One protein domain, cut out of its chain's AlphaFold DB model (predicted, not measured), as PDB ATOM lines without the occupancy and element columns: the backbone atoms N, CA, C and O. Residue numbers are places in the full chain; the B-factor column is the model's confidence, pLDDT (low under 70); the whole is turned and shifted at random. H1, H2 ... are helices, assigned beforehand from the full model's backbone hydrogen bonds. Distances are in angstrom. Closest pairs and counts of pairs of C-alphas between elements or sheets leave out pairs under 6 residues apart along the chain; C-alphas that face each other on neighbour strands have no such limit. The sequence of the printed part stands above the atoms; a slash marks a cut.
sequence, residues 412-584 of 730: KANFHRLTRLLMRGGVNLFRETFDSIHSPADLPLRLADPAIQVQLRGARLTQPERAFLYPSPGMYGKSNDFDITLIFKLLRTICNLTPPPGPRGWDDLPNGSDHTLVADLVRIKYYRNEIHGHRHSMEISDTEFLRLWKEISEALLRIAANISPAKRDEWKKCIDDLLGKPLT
ATOM      1  N   LYS A 412     -12.270  11.675  35.843       75.38
ATOM      2  CA  LYS A 412     -12.326  12.331  34.530       75.38
ATOM      3  C   LYS A 412     -13.686  12.202  33.839       75.38
ATOM      4  O   LYS A 412     -14.165  13.171  33.252       75.38
ATOM      5  N   ALA A 413     -14.337  11.043  33.906       75.94
ATOM      6  CA  ALA A 413     -15.673  10.836  33.348       75.94
ATOM      7  C   ALA A 413     -16.710  11.723  34.060       75.94
ATOM      8  O   ALA A 413     -17.516  12.371  33.392       75.94
ATOM      9  N   ASN A 414     -16.616  11.852  35.389       85.06
ATOM     10  CA  ASN A 414     -17.405  12.796  36.190       85.06
ATOM     11  C   ASN A 414     -17.261  14.248  35.700       85.06
ATOM     12  O   ASN A 414     -18.259  14.931  35.450       85.06
ATOM     13  N   PHE A 415     -16.022  14.718  35.505       82.44
ATOM     14  CA  PHE A 415     -15.743  16.061  34.985       82.44
ATOM     15  C   PHE A 415     -16.342  16.292  33.594       82.44
ATOM     16  O   PHE A 415     -16.939  17.343  33.340       82.44
ATOM     17  N   HIS A 416     -16.228  15.315  32.694       77.25
ATOM     18  CA  HIS A 416     -16.745  15.436  31.331       77.25
ATOM     19  C   HIS A 416     -18.274  15.337  31.259       77.25
ATOM     20  O   HIS A 416     -18.892  16.093  30.507       77.25
ATOM     21  N   ARG A 417     -18.906  14.503  32.095       82.69
ATOM     22  CA  ARG A 417     -20.367  14.472  32.274       82.69
ATOM     23  C   ARG A 417     -20.896  15.820  32.771       82.69
ATOM     24  O   ARG A 417     -21.794  16.378  32.141       82.69
ATOM     25  N   LEU A 418     -20.296  16.401  33.815       85.62
ATOM     26  CA  LEU A 418     -20.670  17.733  34.321       85.62
ATOM     27  C   LEU A 418     -20.410  18.852  33.304       85.62
ATOM     28  O   LEU A 418     -21.267  19.712  33.102       85.62
ATOM     29  N   THR A 419     -19.274  18.807  32.605       80.06
ATOM     30  CA  THR A 419     -18.955  19.720  31.495       80.06
ATOM     31  C   THR A 419     -20.027  19.663  30.409       80.06
ATOM     32  O   THR A 419     -20.510  20.699  29.958       80.06
ATOM     33  N   ARG A 420     -20.444  18.460  29.996       78.81
ATOM     34  CA  ARG A 420     -21.471  18.265  28.966       78.81
ATOM     35  C   ARG A 420     -22.850  18.724  29.433       78.81
ATOM     36  O   ARG A 420     -23.542  19.370  28.648       78.81
ATOM     37  N   LEU A 421     -23.217  18.456  30.687       84.12
ATOM     38  CA  LEU A 421     -24.458  18.936  31.297       84.12
ATOM     39  C   LEU A 421     -24.515  20.474  31.303       84.12
ATOM     40  O   LEU A 421     -25.473  21.055  30.799       84.12
ATOM     41  N   LEU A 422     -23.460  21.142  31.777       83.75
ATOM     42  CA  LEU A 422     -23.381  22.606  31.813       83.75
ATOM     43  C   LEU A 422     -23.305  23.238  30.418       83.75
ATOM     44  O   LEU A 422     -23.990  24.223  30.158       83.75
ATOM     45  N   MET A 423     -22.492  22.689  29.513       72.38
ATOM     46  CA  MET A 423     -22.253  23.307  28.207       72.38
ATOM     47  C   MET A 423     -23.345  22.992  27.182       72.38
ATOM     48  O   MET A 423     -23.743  23.902  26.466       72.38
ATOM     49  N   ARG A 424     -23.880  21.762  27.099       72.62
ATOM     50  CA  ARG A 424     -25.011  21.469  26.190       72.62
ATOM     51  C   ARG A 424     -26.359  21.846  26.813       72.62
ATOM     52  O   ARG A 424     -27.189  22.432  26.124       72.62
ATOM     53  N   GLY A 425     -26.557  21.567  28.104       76.81
ATOM     54  CA  GLY A 425     -27.770  21.950  28.835       76.81
ATOM     55  C   GLY A 425     -27.904  23.460  28.984       76.81
ATOM     56  O   GLY A 425     -28.891  24.041  28.538       76.81
ATOM     57  N   GLY A 426     -26.874  24.111  29.532       79.50
ATOM     58  CA  GLY A 426     -26.865  25.556  29.748       79.50
ATOM     59  C   GLY A 426     -26.987  26.367  28.455       79.50
ATOM     60  O   GLY A 426     -27.809  27.273  28.412       79.50
ATOM     61  N   VAL A 427     -26.254  26.033  27.378       80.12
ATOM     62  CA  VAL A 427     -26.393  26.746  26.086       80.12
ATOM     63  C   VAL A 427     -27.826  26.672  25.559       80.12
ATOM     64  O   VAL A 427     -28.388  27.704  25.203       80.12
ATOM     65  N   ASN A 428     -28.422  25.478  25.505       86.19
ATOM     66  CA  ASN A 428     -29.741  25.314  24.897       86.19
ATOM     67  C   ASN A 428     -30.841  25.952  25.747       86.19
ATOM     68  O   ASN A 428     -31.615  26.743  25.219       86.19
ATOM     69  N   LEU A 429     -30.864  25.708  27.060       91.75
ATOM     70  CA  LEU A 429     -31.877  26.293  27.941       91.75
ATOM     71  C   LEU A 429     -31.725  27.811  28.100       91.75
ATOM     72  O   LEU A 429     -32.734  28.512  28.171       91.75
ATOM     73  N   PHE A 430     -30.501  28.354  28.082       94.00
ATOM     74  CA  PHE A 430     -30.305  29.808  28.049       94.00
ATOM     75  C   PHE A 430     -30.770  30.391  26.709       94.00
ATOM     76  O   PHE A 430     -31.350  31.474  26.706       94.00
ATOM     77  N   ARG A 431     -30.547  29.693  25.582       94.88
ATOM     78  CA  ARG A 431     -31.033  30.127  24.263       94.88
ATOM     79  C   ARG A 431     -32.556  30.112  24.198       94.88
ATOM     80  O   ARG A 431     -33.128  31.126  23.840       94.88
ATOM     81  N   GLU A 432     -33.208  29.029  24.614       94.31
ATOM     82  CA  GLU A 432     -34.676  28.937  24.674       94.31
ATOM     83  C   GLU A 432     -35.277  30.014  25.607       94.31
ATOM     84  O   GLU A 432     -36.291  30.622  25.275       94.31
ATOM     85  N   THR A 433     -34.612  30.322  26.730       95.56
ATOM     86  CA  THR A 433     -34.997  31.422  27.642       95.56
ATOM     87  C   THR A 433     -34.767  32.814  27.035       95.56
ATOM     88  O   THR A 433     -35.476  33.760  27.361       95.56
ATOM     89  N   PHE A 434     -33.766  32.976  26.170       96.00
ATOM     90  CA  PHE A 434     -33.499  34.236  25.476       96.00
ATOM     91  C   PHE A 434     -34.472  34.453  24.310       96.00
ATOM     92  O   PHE A 434     -35.053  35.530  24.186       96.00
ATOM     93  N   ASP A 435     -34.701  33.411  23.509       95.25
ATOM     94  CA  ASP A 435     -35.567  33.414  22.329       95.25
ATOM     95  C   ASP A 435     -37.058  33.556  22.693       95.25
ATOM     96  O   ASP A 435     -37.842  34.046  21.879       95.25
ATOM     97  N   SER A 436     -37.465  33.202  23.919       94.19
ATOM     98  CA  SER A 436     -38.816  33.487  24.433       94.19
ATOM     99  C   SER A 436     -39.033  34.959  24.824       94.19
ATOM    100  O   SER A 436     -40.178  35.398  24.922       94.19
ATOM    101  N   ILE A 437     -37.956  35.735  25.008       93.62
ATOM    102  CA  ILE A 437     -37.992  37.176  25.323       93.62
ATOM    103  C   ILE A 437     -37.730  38.021  24.064       93.62
ATOM    104  O   ILE A 437     -38.382  39.044  23.852       93.62
ATOM    105  N   HIS A 438     -36.797  37.587  23.212       93.31
ATOM    106  CA  HIS A 438     -36.471  38.200  21.922       93.31
ATOM    107  C   HIS A 438     -36.520  37.134  20.831       93.31
ATOM    108  O   HIS A 438     -35.528  36.444  20.607       93.31
ATOM    109  N   SER A 439     -37.660  37.004  20.142       94.31
ATOM    110  CA  SER A 439     -37.836  35.951  19.132       94.31
ATOM    111  C   SER A 439     -36.725  35.996  18.068       94.31
ATOM    112  O   SER A 439     -36.282  37.089  17.699       94.31
ATOM    113  N   PRO A 440     -36.294  34.857  17.491       93.31
ATOM    114  CA  PRO A 440     -35.274  34.852  16.438       93.31
ATOM    115  C   PRO A 440     -35.630  35.682  15.191       93.31
ATOM    116  O   PRO A 440     -34.732  36.033  14.424       93.31
ATOM    117  N   ALA A 441     -36.913  36.005  14.986       92.69
ATOM    118  CA  ALA A 441     -37.385  36.895  13.925       92.69
ATOM    119  C   ALA A 441     -37.297  38.385  14.315       92.69
ATOM    120  O   ALA A 441     -36.948  39.215  13.476       92.69
ATOM    121  N   ASP A 442     -37.559  38.721  15.583       91.31
ATOM    122  CA  ASP A 442     -37.510  40.094  16.109       91.31
ATOM    123  C   ASP A 442     -36.105  40.513  16.567       91.31
ATOM    124  O   ASP A 442     -35.805  41.704  16.656       91.31
ATOM    125  N   LEU A 443     -35.221  39.552  16.851       93.56
ATOM    126  CA  LEU A 443     -33.857  39.779  17.333       93.56
ATOM    127  C   LEU A 443     -33.056  40.784  16.472       93.56
ATOM    128  O   LEU A 443     -32.425  41.665  17.060       93.56
ATOM    129  N   PRO A 444     -33.103  40.765  15.121       93.50
ATOM    130  CA  PRO A 444     -32.475  41.802  14.299       93.50
ATOM    131  C   PRO A 444     -33.033  43.209  14.559       93.50
ATOM    132  O   PRO A 444     -32.264  44.164  14.635       93.50
ATOM    133  N   LEU A 445     -34.351  43.347  14.755       93.81
ATOM    134  CA  LEU A 445     -35.000  44.628  15.068       93.81
ATOM    135  C   LEU A 445     -34.603  45.114  16.471       93.81
ATOM    136  O   LEU A 445     -34.304  46.290  16.663       93.81
ATOM    137  N   ARG A 446     -34.520  44.197  17.442       93.75
ATOM    138  CA  ARG A 446     -34.056  44.483  18.809       93.75
ATOM    139  C   ARG A 446     -32.583  44.891  18.852       93.75
ATOM    140  O   ARG A 446     -32.235  45.805  19.588       93.75
ATOM    141  N   LEU A 447     -31.716  44.280  18.044       93.44
ATOM    142  CA  LEU A 447     -30.300  44.664  17.945       93.44
ATOM    143  C   LEU A 447     -30.075  45.947  17.118       93.44
ATOM    144  O   LEU A 447     -29.035  46.599  17.282       93.44
ATOM    145  N   ALA A 448     -31.034  46.330  16.269       93.62
ATOM    146  CA  ALA A 448     -31.061  47.602  15.544       93.62
ATOM    147  C   ALA A 448     -31.472  48.802  16.422       93.62
ATOM    148  O   ALA A 448     -31.075  49.927  16.122       93.62
ATOM    149  N   ASP A 449     -32.228  48.575  17.501       94.75
ATOM    150  CA  ASP A 449     -32.727  49.617  18.408       94.75
ATOM    151  C   ASP A 449     -31.571  50.429  19.053       94.75
ATOM    152  O   ASP A 449     -30.721  49.859  19.754       94.75
ATOM    153  N   PRO A 450     -31.521  51.767  18.870       94.19
ATOM    154  CA  PRO A 450     -30.503  52.623  19.476       94.19
ATOM    155  C   PRO A 450     -30.412  52.529  21.007       94.19
ATOM    156  O   PRO A 450     -29.311  52.648  21.550       94.19
ATOM    157  N   ALA A 451     -31.523  52.295  21.714       94.38
ATOM    158  CA  ALA A 451     -31.536  52.141  23.169       94.38
ATOM    159  C   ALA A 451     -30.844  50.835  23.593       94.38
ATOM    160  O   ALA A 451     -29.978  50.838  24.473       94.38
ATOM    161  N   ILE A 452     -31.129  49.737  22.889       94.25
ATOM    162  CA  ILE A 452     -30.443  48.453  23.076       94.25
ATOM    163  C   ILE A 452     -28.948  48.585  22.736       94.25
ATOM    164  O   ILE A 452     -28.092  48.104  23.478       94.25
ATOM    165  N   GLN A 453     -28.585  49.341  21.695       91.50
ATOM    166  CA  GLN A 453     -27.181  49.638  21.365       91.50
ATOM    167  C   GLN A 453     -26.463  50.532  22.396       91.50
ATOM    168  O   GLN A 453     -25.229  50.509  22.482       91.50
ATOM    169  N   VAL A 454     -27.180  51.329  23.197       92.56
ATOM    170  CA  VAL A 454     -26.615  52.005  24.382       92.56
ATOM    171  C   VAL A 454     -26.339  50.979  25.487       92.56
ATOM    172  O   VAL A 454     -25.208  50.907  25.971       92.56
ATOM    173  N   GLN A 455     -27.304  50.119  25.822       92.56
ATOM    174  CA  GLN A 455     -27.135  49.071  26.842       92.56
ATOM    175  C   GLN A 455     -25.978  48.107  26.495       92.56
ATOM    176  O   GLN A 455     -25.088  47.856  27.313       92.56
ATOM    177  N   LEU A 456     -25.896  47.653  25.239       92.12
ATOM    178  CA  LEU A 456     -24.834  46.773  24.725       92.12
ATOM    179  C   LEU A 456     -23.449  47.445  24.611       92.12
ATOM    180  O   LEU A 456     -22.450  46.759  24.371       92.12
ATOM    181  N   ARG A 457     -23.339  48.770  24.792       87.19
ATOM    182  CA  ARG A 457     -22.044  49.438  25.032       87.19
ATOM    183  C   ARG A 457     -21.601  49.295  26.491       87.19
ATOM    184  O   ARG A 457     -20.423  49.045  26.729       87.19
ATOM    185  N   GLY A 458     -22.529  49.351  27.449       84.81
ATOM    186  CA  GLY A 458     -22.253  49.104  28.873       84.81
ATOM    187  C   GLY A 458     -21.930  47.640  29.213       84.81
ATOM    188  O   GLY A 458     -21.170  47.375  30.141       84.81
ATOM    189  N   ALA A 459     -22.434  46.684  28.427       84.44
ATOM    190  CA  ALA A 459     -22.382  45.238  28.696       84.44
ATOM    191  C   ALA A 459     -20.983  44.584  28.824       84.44
ATOM    192  O   ALA A 459     -20.901  43.415  29.213       84.44
ATOM    193  N   ARG A 460     -19.894  45.302  28.498       84.56
ATOM    194  CA  ARG A 460     -18.496  44.804  28.438       84.56
ATOM    195  C   ARG A 460     -18.316  43.582  27.514       84.56
ATOM    196  O   ARG A 460     -17.651  42.603  27.851       84.56
ATOM    197  N   LEU A 461     -18.921  43.652  26.327       87.06
ATOM    198  CA  LEU A 461     -18.755  42.665  25.254       87.06
ATOM    199  C   LEU A 461     -17.385  42.818  24.575       87.06
ATOM    200  O   LEU A 461     -17.017  43.909  24.138       87.06
ATOM    201  N   THR A 462     -16.652  41.714  24.459       82.81
ATOM    202  CA  THR A 462     -15.357  41.635  23.768       82.81
ATOM    203  C   THR A 462     -15.516  41.770  22.250       82.81
ATOM    204  O   THR A 462     -16.597  41.554  21.702       82.81
ATOM    205  N   GLN A 463     -14.438  42.099  21.529       80.00
ATOM    206  CA  GLN A 463     -14.493  42.246  20.068       80.00
ATOM    207  C   GLN A 463     -15.029  40.993  19.332       80.00
ATOM    208  O   GLN A 463     -15.835  41.180  18.422       80.00
ATOM    209  N   PRO A 464     -14.676  39.740  19.707       77.88
ATOM    210  CA  PRO A 464     -15.295  38.548  19.121       77.88
ATOM    211  C   PRO A 464     -16.802  38.454  19.391       77.88
ATOM    212  O   PRO A 464     -17.563  38.259  18.452       77.88
ATOM    213  N   GLU A 465     -17.249  38.662  20.634       82.62
ATOM    214  CA  GLU A 465     -18.679  38.640  20.999       82.62
ATOM    215  C   GLU A 465     -19.483  39.698  20.226       82.62
ATOM    216  O   GLU A 465     -20.567  39.421  19.715       82.62
ATOM    217  N   ARG A 466     -18.923  40.905  20.058       88.44
ATOM    218  CA  ARG A 466     -19.532  41.962  19.237       88.44
ATOM    219  C   ARG A 466     -19.615  41.589  17.754       88.44
ATOM    220  O   ARG A 466     -20.552  42.027  17.099       88.44
ATOM    221  N   ALA A 467     -18.678  40.793  17.236       86.31
ATOM    222  CA  ALA A 467     -18.693  40.326  15.848       86.31
ATOM    223  C   ALA A 467     -19.704  39.190  15.596       86.31
ATOM    224  O   ALA A 467     -20.140  39.030  14.462       86.31
ATOM    225  N   PHE A 468     -20.112  38.440  16.627       86.69
ATOM    226  CA  PHE A 468     -21.268  37.539  16.530       86.69
ATOM    227  C   PHE A 468     -22.589  38.321  16.498       86.69
ATOM    228  O   PHE A 468     -23.464  37.989  15.710       86.69
ATOM    229  N   LEU A 469     -22.719  39.391  17.294       89.25
ATOM    230  CA  LEU A 469     -23.917  40.249  17.302       89.25
ATOM    231  C   LEU A 469     -24.064  41.126  16.049       89.25
ATOM    232  O   LEU A 469     -25.180  41.338  15.585       89.25
ATOM    233  N   TYR A 470     -22.949  41.643  15.527       91.06
ATOM    234  CA  TYR A 470     -22.896  42.601  14.421       91.06
ATOM    235  C   TYR A 470     -21.794  42.195  13.418       91.06
ATOM    236  O   TYR A 470     -20.719  42.806  13.401       91.06
ATOM    237  N   PRO A 471     -22.005  41.139  12.606       86.94
ATOM    238  CA  PRO A 471     -20.978  40.596  11.708       86.94
ATOM    239  C   PRO A 471     -20.564  41.553  10.576       86.94
ATOM    240  O   PRO A 471     -19.425  41.499  10.109       86.94
ATOM    241  N   SER A 472     -21.461  42.443  10.144       88.50
ATOM    242  CA  SER A 472     -21.188  43.532   9.199       88.50
ATOM    243  C   SER A 472     -22.236  44.650   9.352       88.50
ATOM    244  O   SER A 472     -23.275  44.422   9.972       88.50
ATOM    245  N   PRO A 473     -22.004  45.871   8.826       85.06
ATOM    246  CA  PRO A 473     -22.986  46.955   8.909       85.06
ATOM    247  C   PRO A 473     -24.343  46.548   8.317       85.06
ATOM    248  O   PRO A 473     -24.401  46.028   7.205       85.06
ATOM    249  N   GLY A 474     -25.424  46.772   9.071       84.75
ATOM    250  CA  GLY A 474     -26.788  46.381   8.692       84.75
ATOM    251  C   GLY A 474     -27.125  44.892   8.869       84.75
ATOM    252  O   GLY A 474     -28.284  44.528   8.691       84.75
ATOM    253  N   MET A 475     -26.160  44.046   9.246       88.56
ATOM    254  CA  MET A 475     -26.371  42.625   9.536       88.56
ATOM    255  C   MET A 475     -26.289  42.352  11.039       88.56
ATOM    256  O   MET A 475     -25.451  42.917  11.744       88.56
ATOM    257  N   TYR A 476     -27.125  41.426  11.506       91.62
ATOM    258  CA  TYR A 476     -27.273  41.072  12.917       91.62
ATOM    259  C   TYR A 476     -27.085  39.564  13.126       91.62
ATOM    260  O   TYR A 476     -27.344  38.767  12.222       91.62
ATOM    261  N   GLY A 477     -26.605  39.184  14.309       87.44
ATOM    262  CA  GLY A 477     -26.387  37.790  14.705       87.44
ATOM    263  C   GLY A 477     -27.672  37.007  14.973       87.44
ATOM    264  O   GLY A 477     -28.715  37.591  15.267       87.44
ATOM    265  N   LYS A 478     -27.577  35.673  14.930       89.12
ATOM    266  CA  LYS A 478     -28.658  34.750  15.309       89.12
ATOM    267  C   LYS A 478     -28.351  34.120  16.667       89.12
ATOM    268  O   LYS A 478     -27.201  33.787  16.938       89.12
ATOM    269  N   SER A 479     -29.375  33.861  17.478       89.38
ATOM    270  CA  SER A 479     -29.231  33.224  18.799       89.38
ATOM    271  C   SER A 479     -28.574  31.836  18.759       89.38
ATOM    272  O   SER A 479     -27.879  31.440  19.699       89.38
ATOM    273  N   ASN A 480     -28.713  31.113  17.643       85.62
ATOM    274  CA  ASN A 480     -28.000  29.857  17.382       85.62
ATOM    275  C   ASN A 480     -26.469  30.012  17.384       85.62
ATOM    276  O   ASN A 480     -25.786  29.116  17.873       85.62
ATOM    277  N   ASP A 481     -25.946  31.148  16.912       84.88
ATOM    278  CA  ASP A 481     -24.506  31.416  16.786       84.88
ATOM    279  C   ASP A 481     -23.861  31.878  18.112       84.88
ATOM    280  O   ASP A 481     -22.654  32.131  18.166       84.88
ATOM    281  N   PHE A 482     -24.649  32.045  19.183       87.12
ATOM    282  CA  PHE A 482     -24.185  32.573  20.467       87.12
ATOM    283  C   PHE A 482     -23.810  31.447  21.446       87.12
ATOM    284  O   PHE A 482     -24.516  30.446  21.572       87.12
ATOM    285  N   ASP A 483     -22.712  31.632  22.186       82.06
ATOM    286  CA  ASP A 483     -22.310  30.735  23.274       82.06
ATOM    287  C   ASP A 483     -22.993  31.111  24.605       82.06
ATOM    288  O   ASP A 483     -23.551  32.199  24.752       82.06
ATOM    289  N   ILE A 484     -22.901  30.238  25.615       84.44
ATOM    290  CA  ILE A 484     -23.482  30.485  26.949       84.44
ATOM    291  C   ILE A 484     -22.990  31.800  27.579       84.44
ATOM    292  O   ILE A 484     -23.749  32.475  28.276       84.44
ATOM    293  N   THR A 485     -21.741  32.199  27.302       85.81
ATOM    294  CA  THR A 485     -21.149  33.447  27.805       85.81
ATOM    295  C   THR A 485     -21.847  34.667  27.202       85.81
ATOM    296  O   THR A 485     -22.229  35.586  27.932       85.81
ATOM    297  N   LEU A 486     -22.047  34.668  25.880       90.88
ATOM    298  CA  LEU A 486     -22.740  35.724  25.154       90.88
ATOM    299  C   LEU A 486     -24.232  35.761  25.506       90.88
ATOM    300  O   LEU A 486     -24.725  36.827  25.867       90.88
ATOM    301  N   ILE A 487     -24.933  34.621  25.492       92.88
ATOM    302  CA  ILE A 487     -26.368  34.564  25.819       92.88
ATOM    303  C   ILE A 487     -26.617  35.091  27.240       92.88
ATOM    304  O   ILE A 487     -27.471  35.954  27.428       92.88
ATOM    305  N   PHE A 488     -25.819  34.685  28.235       92.75
ATOM    306  CA  PHE A 488     -25.945  35.224  29.595       92.75
ATOM    307  C   PHE A 488     -25.667  36.737  29.664       92.75
ATOM    308  O   PHE A 488     -26.367  37.472  30.365       92.75
ATOM    309  N   LYS A 489     -24.672  37.239  28.915       93.88
ATOM    310  CA  LYS A 489     -24.409  38.686  28.822       93.88
ATOM    311  C   LYS A 489     -25.568  39.453  28.187       93.88
ATOM    312  O   LYS A 489     -25.749  40.612  28.548       93.88
ATOM    313  N   LEU A 490     -26.337  38.850  27.282       95.12
ATOM    314  CA  LEU A 490     -27.556  39.445  26.732       95.12
ATOM    315  C   LEU A 490     -28.711  39.390  27.744       95.12
ATOM    316  O   LEU A 490     -29.276  40.439  28.047       95.12
ATOM    317  N   LEU A 491     -28.989  38.224  28.339       95.06
ATOM    318  CA  LEU A 491     -30.041  38.021  29.350       95.06
ATOM    319  C   LEU A 491     -29.959  39.045  30.497       95.06
ATOM    320  O   LEU A 491     -30.946  39.706  30.814       95.06
ATOM    321  N   ARG A 492     -28.764  39.263  31.061       93.88
ATOM    322  CA  ARG A 492     -28.546  40.236  32.152       93.88
ATOM    323  C   ARG A 492     -28.600  41.718  31.737       93.88
ATOM    324  O   ARG A 492     -28.459  42.583  32.597       93.88
ATOM    325  N   THR A 493     -28.678  42.014  30.436       94.00
ATOM    326  CA  THR A 493     -28.518  43.375  29.885       94.00
ATOM    327  C   THR A 493     -29.772  43.864  29.163       94.00
ATOM    328  O   THR A 493     -30.220  44.971  29.434       94.00
ATOM    329  N   ILE A 494     -30.302  43.073  28.223       94.12
ATOM    330  CA  ILE A 494     -31.324  43.501  27.249       94.12
ATOM    331  C   ILE A 494     -32.671  42.786  27.421       94.12
ATOM    332  O   ILE A 494     -33.605  43.047  26.670       94.12
ATOM    333  N   CYS A 495     -32.788  41.864  28.382       93.62
ATOM    334  CA  CYS A 495     -34.015  41.103  28.655       93.62
ATOM    335  C   CYS A 495     -34.796  41.612  29.881       93.62
ATOM    336  O   CYS A 495     -35.725  40.948  30.322       93.62
ATOM    337  N   ASN A 496     -34.421  42.774  30.438       90.81
ATOM    338  CA  ASN A 496     -35.070  43.420  31.593       90.81
ATOM    339  C   ASN A 496     -35.205  42.539  32.857       90.81
ATOM    340  O   ASN A 496     -36.047  42.800  33.713       90.81
ATOM    341  N   LEU A 497     -34.361  41.513  32.994       92.50
ATOM    342  CA  LEU A 497     -34.326  40.639  34.165       92.50
ATOM    343  C   LEU A 497     -33.743  41.380  35.382       92.50
ATOM    344  O   LEU A 497     -32.721  42.059  35.276       92.50
ATOM    345  N   THR A 498     -34.364  41.225  36.550       92.50
ATOM    346  CA  THR A 498     -33.854  41.756  37.826       92.50
ATOM    347  C   THR A 498     -32.820  40.790  38.426       92.50
ATOM    348  O   THR A 498     -33.109  39.596  38.476       92.50
ATOM    349  N   PRO A 499     -31.636  41.247  38.882       91.25
ATOM    350  CA  PRO A 499     -30.647  40.372  39.519       91.25
ATOM    351  C   PRO A 499     -31.178  39.706  40.803       91.25
ATOM    352  O   PRO A 499     -32.013  40.304  41.487       91.25
ATOM    353  N   PRO A 500     -30.642  38.531  41.194       91.00
ATOM    354  CA  PRO A 500     -30.933  37.923  42.491       91.00
ATOM    355  C   PRO A 500     -30.506  38.835  43.658       91.00
ATOM    356  O   PRO A 500     -29.544  39.602  43.517       91.00
ATOM    357  N   PRO A 501     -31.175  38.758  44.823       84.38
ATOM    358  CA  PRO A 501     -30.844  39.573  45.987       84.38
ATOM    359  C   PRO A 501     -29.474  39.189  46.570       84.38
ATOM    360  O   PRO A 501     -29.287  38.100  47.108       84.38
ATOM    361  N   GLY A 502     -28.508  40.105  46.495       79.06
ATOM    362  CA  GLY A 502     -27.162  39.919  47.044       79.06
ATOM    363  C   GLY A 502     -26.209  41.058  46.662       79.06
ATOM    364  O   GLY A 502     -26.514  41.829  45.750       79.06
ATOM    365  N   PRO A 503     -25.044  41.182  47.325       73.44
ATOM    366  CA  PRO A 503     -24.140  42.323  47.152       73.44
ATOM    367  C   PRO A 503     -23.521  42.425  45.749       73.44
ATOM    368  O   PRO A 503     -23.186  43.532  45.330       73.44
ATOM    369  N   ARG A 504     -23.378  41.315  45.004       80.56
ATOM    370  CA  ARG A 504     -22.940  41.333  43.592       80.56
ATOM    371  C   ARG A 504     -23.921  40.654  42.626       80.56
ATOM    372  O   ARG A 504     -23.586  40.501  41.455       80.56
ATOM    373  N   GLY A 505     -25.130  40.302  43.080       88.19
ATOM    374  CA  GLY A 505     -26.289  39.867  42.278       88.19
ATOM    375  C   GLY A 505     -25.993  38.867  41.148       88.19
ATOM    376  O   GLY A 505     -26.041  37.660  41.342       88.19
ATOM    377  N   TRP A 506     -25.687  39.381  39.953       90.69
ATOM    378  CA  TRP A 506     -25.318  38.602  38.762       90.69
ATOM    379  C   TRP A 506     -24.022  37.783  38.882       90.69
ATOM    380  O   TRP A 506     -23.777  36.917  38.035       90.69
ATOM    381  N   ASP A 507     -23.159  38.098  39.851       88.69
ATOM    382  CA  ASP A 507     -21.784  37.594  39.943       88.69
ATOM    383  C   ASP A 507     -21.458  36.777  41.207       88.69
ATOM    384  O   ASP A 507     -20.405  36.144  41.235       88.69
ATOM    385  N   ASP A 508     -22.371  36.695  42.180       88.62
ATOM    386  CA  ASP A 508     -22.293  35.763  43.320       88.62
ATOM    387  C   ASP A 508     -23.116  34.485  43.059       88.62
ATOM    388  O   ASP A 508     -24.051  34.498  42.259       88.62
ATOM    389  N   LEU A 509     -22.811  33.384  43.758       91.75
ATOM    390  CA  LEU A 509     -23.695  32.211  43.823       91.75
ATOM    391  C   LEU A 509     -24.972  32.580  44.612       91.75
ATOM    392  O   LEU A 509     -24.850  32.968  45.777       91.75
ATOM    393  N   PRO A 510     -26.189  32.451  44.043       92.44
ATOM    394  CA  PRO A 510     -27.420  32.759  44.768       92.44
ATOM    395  C   PRO A 510     -27.694  31.759  45.893       92.44
ATOM    396  O   PRO A 510     -27.292  30.595  45.817       92.44
ATOM    397  N   ASN A 511     -28.435  32.202  46.912       90.12
ATOM    398  CA  ASN A 511     -28.870  31.368  48.036       90.12
ATOM    399  C   ASN A 511     -29.504  30.057  47.532       90.12
ATOM    400  O   ASN A 511     -30.277  30.089  46.578       90.12
ATOM    401  N   GLY A 512     -29.203  28.915  48.162       88.69
ATOM    402  CA  GLY A 512     -29.743  27.608  47.762       88.69
ATOM    403  C   GLY A 512     -31.272  27.583  47.653       88.69
ATOM    404  O   GLY A 512     -31.795  26.995  46.716       88.69
ATOM    405  N   SER A 513     -31.973  28.311  48.527       90.19
ATOM    406  CA  SER A 513     -33.438  28.430  48.524       90.19
ATOM    407  C   SER A 513     -33.996  29.428  47.495       90.19
ATOM    408  O   SER A 513     -35.214  29.536  47.355       90.19
ATOM    409  N   ASP A 514     -33.152  30.168  46.765       92.81
ATOM    410  CA  ASP A 514     -33.589  31.013  45.648       92.81
ATOM    411  C   ASP A 514     -33.702  30.170  44.368       92.81
ATOM    412  O   ASP A 514     -32.717  29.878  43.679       92.81
ATOM    413  N   HIS A 515     -34.936  29.751  44.090       94.38
ATOM    414  CA  HIS A 515     -35.343  28.952  42.932       94.38
ATOM    415  C   HIS A 515     -35.954  29.824  41.813       94.38
ATOM    416  O   HIS A 515     -36.709  29.325  40.977       94.38
ATOM    417  N   THR A 516     -35.700  31.140  41.804       94.94
ATOM    418  CA  THR A 516     -36.142  32.001  40.697       94.94
ATOM    419  C   THR A 516     -35.381  31.677  39.409       94.94
ATOM    420  O   THR A 516     -34.212  31.289  39.442       94.94
ATOM    421  N   LEU A 517     -36.015  31.908  38.251       95.06
ATOM    422  CA  LEU A 517     -35.380  31.734  36.937       95.06
ATOM    423  C   LEU A 517     -34.026  32.459  36.854       95.06
ATOM    424  O   LEU A 517     -33.052  31.903  36.355       95.06
ATOM    425  N   VAL A 518     -33.942  33.685  37.382       95.31
ATOM    426  CA  VAL A 518     -32.698  34.462  37.353       95.31
ATOM    427  C   VAL A 518     -31.633  33.857  38.271       95.31
ATOM    428  O   VAL A 518     -30.470  33.784  37.874       95.31
ATOM    429  N   ALA A 519     -32.007  33.362  39.454       95.25
ATOM    430  CA  ALA A 519     -31.072  32.671  40.332       95.25
ATOM    431  C   ALA A 519     -30.532  31.380  39.704       95.25
ATOM    432  O   ALA A 519     -29.325  31.156  39.755       95.25
ATOM    433  N   ASP A 520     -31.361  30.574  39.035       96.50
ATOM    434  CA  ASP A 520     -30.873  29.381  38.329       96.50
ATOM    435  C   ASP A 520     -29.978  29.727  37.124       96.50
ATOM    436  O   ASP A 520     -28.939  29.090  36.936       96.50
ATOM    437  N   LEU A 521     -30.277  30.788  36.361       95.31
ATOM    438  CA  LEU A 521     -29.374  31.293  35.313       95.31
ATOM    439  C   LEU A 521     -28.001  31.707  35.890       95.31
ATOM    440  O   LEU A 521     -26.957  31.378  35.317       95.31
ATOM    441  N   VAL A 522     -27.969  32.402  37.036       95.12
ATOM    442  CA  VAL A 522     -26.712  32.790  37.708       95.12
ATOM    443  C   VAL A 522     -25.987  31.571  38.293       95.12
ATOM    444  O   VAL A 522     -24.771  31.462  38.144       95.12
ATOM    445  N   ARG A 523     -26.713  30.617  38.884       94.81
ATOM    446  CA  ARG A 523     -26.196  29.356  39.450       94.81
ATOM    447  C   ARG A 523     -25.512  28.489  38.388       94.81
ATOM    448  O   ARG A 523     -24.402  28.009  38.611       94.81
ATOM    449  N   ILE A 524     -26.101  28.370  37.195       93.19
ATOM    450  CA  ILE A 524     -25.486  27.670  36.054       93.19
ATOM    451  C   ILE A 524     -24.240  28.410  35.536       93.19
ATOM    452  O   ILE A 524     -23.216  27.768  35.291       93.19
ATOM    453  N   LYS A 525     -24.259  29.752  35.448       91.06
ATOM    454  CA  LYS A 525     -23.044  30.548  35.166       91.06
ATOM    455  C   LYS A 525     -21.944  30.292  36.201       91.06
ATOM    456  O   LYS A 525     -20.782  30.151  35.820       91.06
ATOM    457  N   TYR A 526     -22.301  30.268  37.484       91.25
ATOM    458  CA  TYR A 526     -21.364  30.084  38.585       91.25
ATOM    459  C   TYR A 526     -20.670  28.723  38.482       91.25
ATOM    460  O   TYR A 526     -19.457  28.680  38.296       91.25
ATOM    461  N   TYR A 527     -21.426  27.619  38.455       89.69
ATOM    462  CA  TYR A 527     -20.839  26.279  38.354       89.69
ATOM    463  C   TYR A 527     -20.031  26.061  37.064       89.69
ATOM    464  O   TYR A 527     -18.971  25.437  37.108       89.69
ATOM    465  N   ARG A 528     -20.461  26.634  35.930       86.75
ATOM    466  CA  ARG A 528     -19.679  26.640  34.681       86.75
ATOM    467  C   ARG A 528     -18.326  27.330  34.863       86.75
ATOM    468  O   ARG A 528     -17.324  26.840  34.344       86.75
ATOM    469  N   ASN A 529     -18.277  28.450  35.578       83.56
ATOM    470  CA  ASN A 529     -17.032  29.175  35.818       83.56
ATOM    471  C   ASN A 529     -16.134  28.493  36.859       83.56
ATOM    472  O   ASN A 529     -14.935  28.422  36.620       83.56
ATOM    473  N   GLU A 530     -16.680  27.936  37.941       83.75
ATOM    474  CA  GLU A 530     -15.895  27.182  38.933       83.75
ATOM    475  C   GLU A 530     -15.225  25.949  38.306       83.75
ATOM    476  O   GLU A 530     -14.004  25.782  38.377       83.75
ATOM    477  N   ILE A 531     -16.009  25.109  37.617       79.19
ATOM    478  CA  ILE A 531     -15.529  23.836  37.062       79.19
ATOM    479  C   ILE A 531     -14.499  24.059  35.943       79.19
ATOM    480  O   ILE A 531     -13.515  23.328  35.883       79.19
ATOM    481  N   HIS A 532     -14.660  25.076  35.089       66.12
ATOM    482  CA  HIS A 532     -13.692  25.353  34.015       66.12
ATOM    483  C   HIS A 532     -12.554  26.307  34.403       66.12
ATOM    484  O   HIS A 532     -11.480  26.246  33.804       66.12
ATOM    485  N   GLY A 533     -12.773  27.206  35.364       61.09
ATOM    486  CA  GLY A 533     -11.821  28.253  35.739       61.09
ATOM    487  C   GLY A 533     -10.767  27.807  36.748       61.09
ATOM    488  O   GLY A 533      -9.644  28.314  36.705       61.09
ATOM    489  N   HIS A 534     -11.105  26.859  37.631       57.34
ATOM    490  CA  HIS A 534     -10.296  26.548  38.817       57.34
ATOM    491  C   HIS A 534      -9.848  25.078  38.937       57.34
ATOM    492  O   HIS A 534      -9.114  24.742  39.864       57.34
ATOM    493  N   ARG A 535     -10.214  24.197  37.991       64.44
ATOM    494  CA  ARG A 535      -9.924  22.750  38.055       64.44
ATOM    495  C   ARG A 535      -8.981  22.262  36.952       64.44
ATOM    496  O   ARG A 535      -9.404  21.706  35.942       64.44
ATOM    497  N   HIS A 536      -7.679  22.433  37.172       58.78
ATOM    498  CA  HIS A 536      -6.634  22.083  36.195       58.78
ATOM    499  C   HIS A 536      -6.416  20.576  35.971       58.78
ATOM    500  O   HIS A 536      -5.813  20.209  34.967       58.78
ATOM    501  N   SER A 537      -6.895  19.707  36.867       63.81
ATOM    502  CA  SER A 537      -6.794  18.246  36.728       63.81
ATOM    503  C   SER A 537      -7.831  17.631  35.783       63.81
ATOM    504  O   SER A 537      -7.653  16.494  35.364       63.81
ATOM    505  N   MET A 538      -8.917  18.353  35.467       73.94
ATOM    506  CA  MET A 538     -10.097  17.807  34.777       73.94
ATOM    507  C   MET A 538     -10.699  16.574  35.495       73.94
ATOM    508  O   MET A 538     -11.233  15.671  34.859       73.94
ATOM    509  N   GLU A 539     -10.627  16.543  36.834       81.75
ATOM    510  CA  GLU A 539     -11.039  15.406  37.678       81.75
ATOM    511  C   GLU A 539     -11.960  15.836  38.836       81.75
ATOM    512  O   GLU A 539     -11.653  16.774  39.577       81.75
ATOM    513  N   ILE A 540     -13.092  15.145  39.010       83.00
ATOM    514  CA  ILE A 540     -14.092  15.377  40.068       83.00
ATOM    515  C   ILE A 540     -14.378  14.049  40.785       83.00
ATOM    516  O   ILE A 540     -14.732  13.071  40.129       83.00
ATOM    517  N   SER A 541     -14.224  14.000  42.114       85.25
ATOM    518  CA  SER A 541     -14.514  12.792  42.907       85.25
ATOM    519  C   SER A 541     -16.008  12.475  42.911       85.25
ATOM    520  O   SER A 541     -16.828  13.379  42.796       85.25
ATOM    521  N   ASP A 542     -16.384  11.216  43.103       83.44
ATOM    522  CA  ASP A 542     -17.773  10.756  42.938       83.44
ATOM    523  C   ASP A 542     -18.735  11.439  43.926       83.44
ATOM    524  O   ASP A 542     -19.829  11.871  43.570       83.44
ATOM    525  N   THR A 543     -18.268  11.671  45.155       85.94
ATOM    526  CA  THR A 543     -18.965  12.454  46.189       85.94
ATOM    527  C   THR A 543     -19.211  13.912  45.792       85.94
ATOM    528  O   THR A 543     -20.253  14.484  46.117       85.94
ATOM    529  N   GLU A 544     -18.275  14.533  45.073       88.56
ATOM    530  CA  GLU A 544     -18.415  15.898  44.572       88.56
ATOM    531  C   GLU A 544     -19.253  15.932  43.286       88.56
ATOM    532  O   GLU A 544     -20.070  16.838  43.112       88.56
ATOM    533  N   PHE A 545     -19.102  14.919  42.430       89.44
ATOM    534  CA  PHE A 545     -19.873  14.723  41.210       89.44
ATOM    535  C   PHE A 545     -21.360  14.608  41.519       89.44
ATOM    536  O   PHE A 545     -22.125  15.404  40.992       89.44
ATOM    537  N   LEU A 546     -21.767  13.702  42.413       89.75
ATOM    538  CA  LEU A 546     -23.173  13.510  42.784       89.75
ATOM    539  C   LEU A 546     -23.801  14.802  43.333       89.75
ATOM    540  O   LEU A 546     -24.918  15.161  42.956       89.75
ATOM    541  N   ARG A 547     -23.061  15.547  44.168       92.00
ATOM    542  CA  ARG A 547     -23.504  16.843  44.706       92.00
ATOM    543  C   ARG A 547     -23.679  17.888  43.600       92.00
ATOM    544  O   ARG A 547     -24.746  18.484  43.493       92.00
ATOM    545  N   LEU A 548     -22.650  18.113  42.778       91.75
ATOM    546  CA  LEU A 548     -22.696  19.088  41.681       91.75
ATOM    547  C   LEU A 548     -23.740  18.704  40.626       91.75
ATOM    548  O   LEU A 548     -24.463  19.567  40.136       91.75
ATOM    549  N   TRP A 549     -23.858  17.416  40.306       92.94
ATOM    550  CA  TRP A 549     -24.819  16.889  39.344       92.94
ATOM    551  C   TRP A 549     -26.247  17.188  39.775       92.94
ATOM    552  O   TRP A 549     -27.021  17.701  38.969       92.94
ATOM    553  N   LYS A 550     -26.588  16.945  41.047       92.25
ATOM    554  CA  LYS A 550     -27.895  17.298  41.610       92.25
ATOM    555  C   LYS A 550     -28.165  18.804  41.507       92.25
ATOM    556  O   LYS A 550     -29.146  19.204  40.891       92.25
ATOM    557  N   GLU A 551     -27.264  19.631  42.036       93.38
ATOM    558  CA  GLU A 551     -27.383  21.099  42.029       93.38
ATOM    559  C   GLU A 551     -27.597  21.680  40.618       93.38
ATOM    560  O   GLU A 551     -28.434  22.559  40.408       93.38
ATOM    561  N   ILE A 552     -26.845  21.174  39.635       93.69
ATOM    562  CA  ILE A 552     -26.882  21.643  38.246       93.69
ATOM    563  C   ILE A 552     -28.106  21.091  37.510       93.69
ATOM    564  O   ILE A 552     -28.778  21.845  36.807       93.69
ATOM    565  N   SER A 553     -28.422  19.801  37.656       93.94
ATOM    566  CA  SER A 553     -29.584  19.200  36.989       93.94
ATOM    567  C   SER A 553     -30.896  19.789  37.492       93.94
ATOM    568  O   SER A 553     -31.725  20.170  36.672       93.94
ATOM    569  N   GLU A 554     -31.075  19.963  38.804       95.75
ATOM    570  CA  GLU A 554     -32.279  20.594  39.345       95.75
ATOM    571  C   GLU A 554     -32.440  22.042  38.857       95.75
ATOM    572  O   GLU A 554     -33.547  22.441  38.496       95.75
ATOM    573  N   ALA A 555     -31.348  22.811  38.767       97.06
ATOM    574  CA  ALA A 555     -31.366  24.166  38.213       97.06
ATOM    575  C   ALA A 555     -31.753  24.187  36.721       97.06
ATOM    576  O   ALA A 555     -32.621  24.964  36.319       97.06
ATOM    577  N   LEU A 556     -31.184  23.296  35.900       94.75
ATOM    578  CA  LEU A 556     -31.570  23.154  34.489       94.75
ATOM    579  C   LEU A 556     -33.039  22.721  34.342       94.75
ATOM    580  O   LEU A 556     -33.748  23.255  33.492       94.75
ATOM    581  N   LEU A 557     -33.534  21.820  35.196       96.06
ATOM    582  CA  LEU A 557     -34.936  21.390  35.188       96.06
ATOM    583  C   LEU A 557     -35.905  22.491  35.630       96.06
ATOM    584  O   LEU A 557     -37.017  22.554  35.104       96.06
ATOM    585  N   ARG A 558     -35.500  23.385  36.540       97.56
ATOM    586  CA  ARG A 558     -36.276  24.585  36.889       97.56
ATOM    587  C   ARG A 558     -36.304  25.595  35.739       97.56
ATOM    588  O   ARG A 558     -37.382  26.097  35.426       97.56
ATOM    589  N   ILE A 559     -35.188  25.829  35.040       96.50
ATOM    590  CA  ILE A 559     -35.172  26.662  33.820       96.50
ATOM    591  C   ILE A 559     -36.083  26.047  32.741       96.50
ATOM    592  O   ILE A 559     -36.947  26.734  32.200       96.50
ATOM    593  N   ALA A 560     -35.973  24.739  32.491       94.81
ATOM    594  CA  ALA A 560     -36.826  24.021  31.541       94.81
ATOM    595  C   ALA A 560     -38.321  24.116  31.900       94.81
ATOM    596  O   ALA A 560     -39.152  24.314  31.016       94.81
ATOM    597  N   ALA A 561     -38.668  24.051  33.191       96.12
ATOM    598  CA  ALA A 561     -40.043  24.198  33.672       96.12
ATOM    599  C   ALA A 561     -40.627  25.603  33.445       96.12
ATOM    600  O   ALA A 561     -41.824  25.719  33.189       96.12
ATOM    601  N   ASN A 562     -39.793  26.650  33.503       94.50
ATOM    602  CA  ASN A 562     -40.194  28.021  33.165       94.50
ATOM    603  C   ASN A 562     -40.467  28.196  31.656       94.50
ATOM    604  O   ASN A 562     -41.212  29.096  31.284       94.50
ATOM    605  N   ILE A 563     -39.899  27.337  30.800       92.75
ATOM    606  CA  ILE A 563     -40.190  27.303  29.357       92.75
ATOM    607  C   ILE A 563     -41.480  26.510  29.099       92.75
ATOM    608  O   ILE A 563     -42.411  27.036  28.496       92.75
ATOM    609  N   SER A 564     -41.569  25.256  29.566       92.94
ATOM    610  CA  SER A 564     -42.847  24.537  29.723       92.94
ATOM    611  C   SER A 564     -42.704  23.245  30.553       92.94
ATOM    612  O   SER A 564     -41.617  22.663  30.611       92.94
ATOM    613  N   PRO A 565     -43.802  22.699  31.117       93.88
ATOM    614  CA  PRO A 565     -43.788  21.387  31.772       93.88
ATOM    615  C   PRO A 565     -43.300  20.249  30.860       93.88
ATOM    616  O   PRO A 565     -42.500  19.422  31.283       93.88
ATOM    617  N   ALA A 566     -43.699  20.248  29.582       92.56
ATOM    618  CA  ALA A 566     -43.231  19.252  28.615       92.56
ATOM    619  C   ALA A 566     -41.712  19.349  28.376       92.56
ATOM    620  O   ALA A 566     -41.031  18.328  28.295       92.56
ATOM    621  N   LYS A 567     -41.168  20.575  28.332       89.50
ATOM    622  CA  LYS A 567     -39.729  20.822  28.172       89.50
ATOM    623  C   LYS A 567     -38.937  20.351  29.399       89.50
ATOM    624  O   LYS A 567     -37.877  19.754  29.235       89.50
ATOM    625  N   ARG A 568     -39.463  20.532  30.619       92.88
ATOM    626  CA  ARG A 568     -38.902  19.932  31.848       92.88
ATOM    627  C   ARG A 568     -38.804  18.411  31.748       92.88
ATOM    628  O   ARG A 568     -37.765  17.862  32.101       92.88
ATOM    629  N   ASP A 569     -39.853  17.739  31.290       90.75
ATOM    630  CA  ASP A 569     -39.892  16.273  31.281       90.75
ATOM    631  C   ASP A 569     -39.018  15.678  30.157       90.75
ATOM    632  O   ASP A 569     -38.342  14.668  30.369       90.75
ATOM    633  N   GLU A 570     -38.924  16.363  29.009       88.38
ATOM    634  CA  GLU A 570     -37.926  16.102  27.959       88.38
ATOM    635  C   GLU A 570     -36.493  16.219  28.510       88.38
ATOM    636  O   GLU A 570     -35.710  15.271  28.415       88.38
ATOM    637  N   TRP A 571     -36.156  17.353  29.141       89.69
ATOM    638  CA  TRP A 571     -34.827  17.559  29.720       89.69
ATOM    639  C   TRP A 571     -34.529  16.587  30.855       89.69
ATOM    640  O   TRP A 571     -33.395  16.125  30.941       89.69
ATOM    641  N   LYS A 572     -35.515  16.211  31.680       90.75
ATOM    642  CA  LYS A 572     -35.312  15.200  32.724       90.75
ATOM    643  C   LYS A 572     -34.868  13.884  32.105       90.75
ATOM    644  O   LYS A 572     -33.820  13.376  32.487       90.75
ATOM    645  N   LYS A 573     -35.590  13.386  31.097       86.88
ATOM    646  CA  LYS A 573     -35.202  12.158  30.395       86.88
ATOM    647  C   LYS A 573     -33.789  12.257  29.808       86.88
ATOM    648  O   LYS A 573     -33.017  11.320  29.952       86.88
ATOM    649  N   CYS A 574     -33.436  13.383  29.185       81.62
ATOM    650  CA  CYS A 574     -32.106  13.597  28.603       81.62
ATOM    651  C   CYS A 574     -30.975  13.694  29.647       81.62
ATOM    652  O   CYS A 574     -29.840  13.327  29.350       81.62
ATOM    653  N   ILE A 575     -31.264  14.185  30.856       83.75
ATOM    654  CA  ILE A 575     -30.310  14.253  31.972       83.75
ATOM    655  C   ILE A 575     -30.155  12.876  32.627       83.75
ATOM    656  O   ILE A 575     -29.026  12.432  32.824       83.75
ATOM    657  N   ASP A 576     -31.261  12.180  32.898       82.75
ATOM    658  CA  ASP A 576     -31.258  10.820  33.449       82.75
ATOM    659  C   ASP A 576     -30.524   9.853  32.491       82.75
ATOM    660  O   ASP A 576     -29.661   9.085  32.921       82.75
ATOM    661  N   ASP A 577     -30.758   9.970  31.175       79.69
ATOM    662  CA  ASP A 577     -30.007   9.260  30.126       79.69
ATOM    663  C   ASP A 577     -28.495   9.557  30.177       79.69
ATOM    664  O   ASP A 577     -27.686   8.646  30.015       79.69
ATOM    665  N   LEU A 578     -28.097  10.820  30.385       77.00
ATOM    666  CA  LEU A 578     -26.687  11.231  30.424       77.00
ATOM    667  C   LEU A 578     -25.965  10.773  31.708       77.00
ATOM    668  O   LEU A 578     -24.738  10.636  31.705       77.00
ATOM    669  N   LEU A 579     -26.710  10.516  32.787       79.50
ATOM    670  CA  LEU A 579     -26.196   9.904  34.013       79.50
ATOM    671  C   LEU A 579     -26.101   8.373  33.894       79.50
ATOM    672  O   LEU A 579     -25.114   7.783  34.334       79.50
ATOM    673  N   GLY A 580     -27.106   7.729  33.296       66.56
ATOM    674  CA  GLY A 580     -27.191   6.268  33.215       66.56
ATOM    675  C   GLY A 580     -26.357   5.626  32.101       66.56
ATOM    676  O   GLY A 580     -25.929   4.486  32.244       66.56
ATOM    677  N   LYS A 581     -26.103   6.325  30.987       64.31
ATOM    678  CA  LYS A 581     -25.421   5.731  29.822       64.31
ATOM    679  C   LYS A 581     -23.895   5.860  29.918       64.31
ATOM    680  O   LYS A 581     -23.409   6.956  30.221       64.31
ATOM    681  N   PRO A 582     -23.115   4.799  29.627       59.16
ATOM    682  CA  PRO A 582     -21.675   4.940  29.438       59.16
ATOM    683  C   PRO A 582     -21.395   5.913  28.284       59.16
ATOM    684  O   PRO A 582     -22.209   6.060  27.370       59.16
ATOM    685  N   LEU A 583     -20.246   6.591  28.338       55.28
ATOM    686  CA  LEU A 583     -19.783   7.459  27.252       55.28
ATOM    687  C   LEU A 583     -19.647   6.637  25.964       55.28
ATOM    688  O   LEU A 583     -19.113   5.526  26.001       55.28
ATOM    689  N   THR A 584     -20.115   7.164  24.830       57.16
ATOM    690  CA  THR A 584     -19.880   6.485  23.544       57.16
ATOM    691  C   THR A 584     -18.391   6.552  23.169       57.16
ATOM    692  O   THR A 584     -17.687   7.453  23.636       57.16
TER     693      THR A 584
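AT A GLANCE: This is residues 412 to 584 of the 730 residues of the protein "TNFR-Cys domain-containing protein" of Pocillopora damicornis (UniProt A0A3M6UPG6). Long helix H1 runs through a bundle, with H6, H7 and H8 beside it and H5 packed on its residues 423 to 434; short helices H2, H3 and H4 gather beyond H5, at one end of the longest axis. The printed part has 173 residues with eight named helices, H1 to H8 in chain order, and no named strand; its class is all helix. It is compact, with a radius of gyration of the C-alphas of 16.8 A and spans of 49 by 34 by 30 A.

HOW THE PARTS SIT: H1, residues 412 to 435, is the hub, touching four helices. H2, residues 443 to 448, and H3, residues 450 to 458, are close but not clearly touching; their closest C-alphas, Leu 447 and Gln 453, are 6.8 A apart. H5, residues 484 to 494, touches H1 (closest C-alphas Val 427 and Ile 484, 4.8 A) and H3 (Ile 452 and Ile 494, 6.5 A). H4, residues 463 to 469, is close to H5 but not clearly touching (Glu 465 and Leu 486, 6.5 A). H6, residues 517 to 533, touches H1 residues 419 to 430 alone (Leu 422 and Arg 528, 6.2 A). H7, residues 542 to 563, touches H1 at a shallow tilt of 13 degrees, the same way (Asn 414 and Phe 545, 5.9 A). H7 forms helical hairpins with H6, through H7 residues 552 to 562 alone (Asp 520 and Ala 555, 5.2 A), and with H8, residues 565 to 580, through H7 residues 553 to 561 alone (Ala 560 and Arg 568, 4.6 A). Every O i to N i+4 pair is within hydrogen-bond range but in H5 (6 of 7) and H7 (17 of 18).

IN THESE COORDINATES: H1 runs 33.7 A from C-alpha 412 at (-12.326, 12.331, 34.530); H6 measures 23.8 A, H7 31.0 A and H8 22.5 A, ending at C-alpha 580 at (-27.191, 6.268, 33.215).

THE WHOLE: The printed part has no cut; the links H4 to H5 and H5 to H6 are long. Residues 532 to 537 and 580 to 584 have pLDDT under 70.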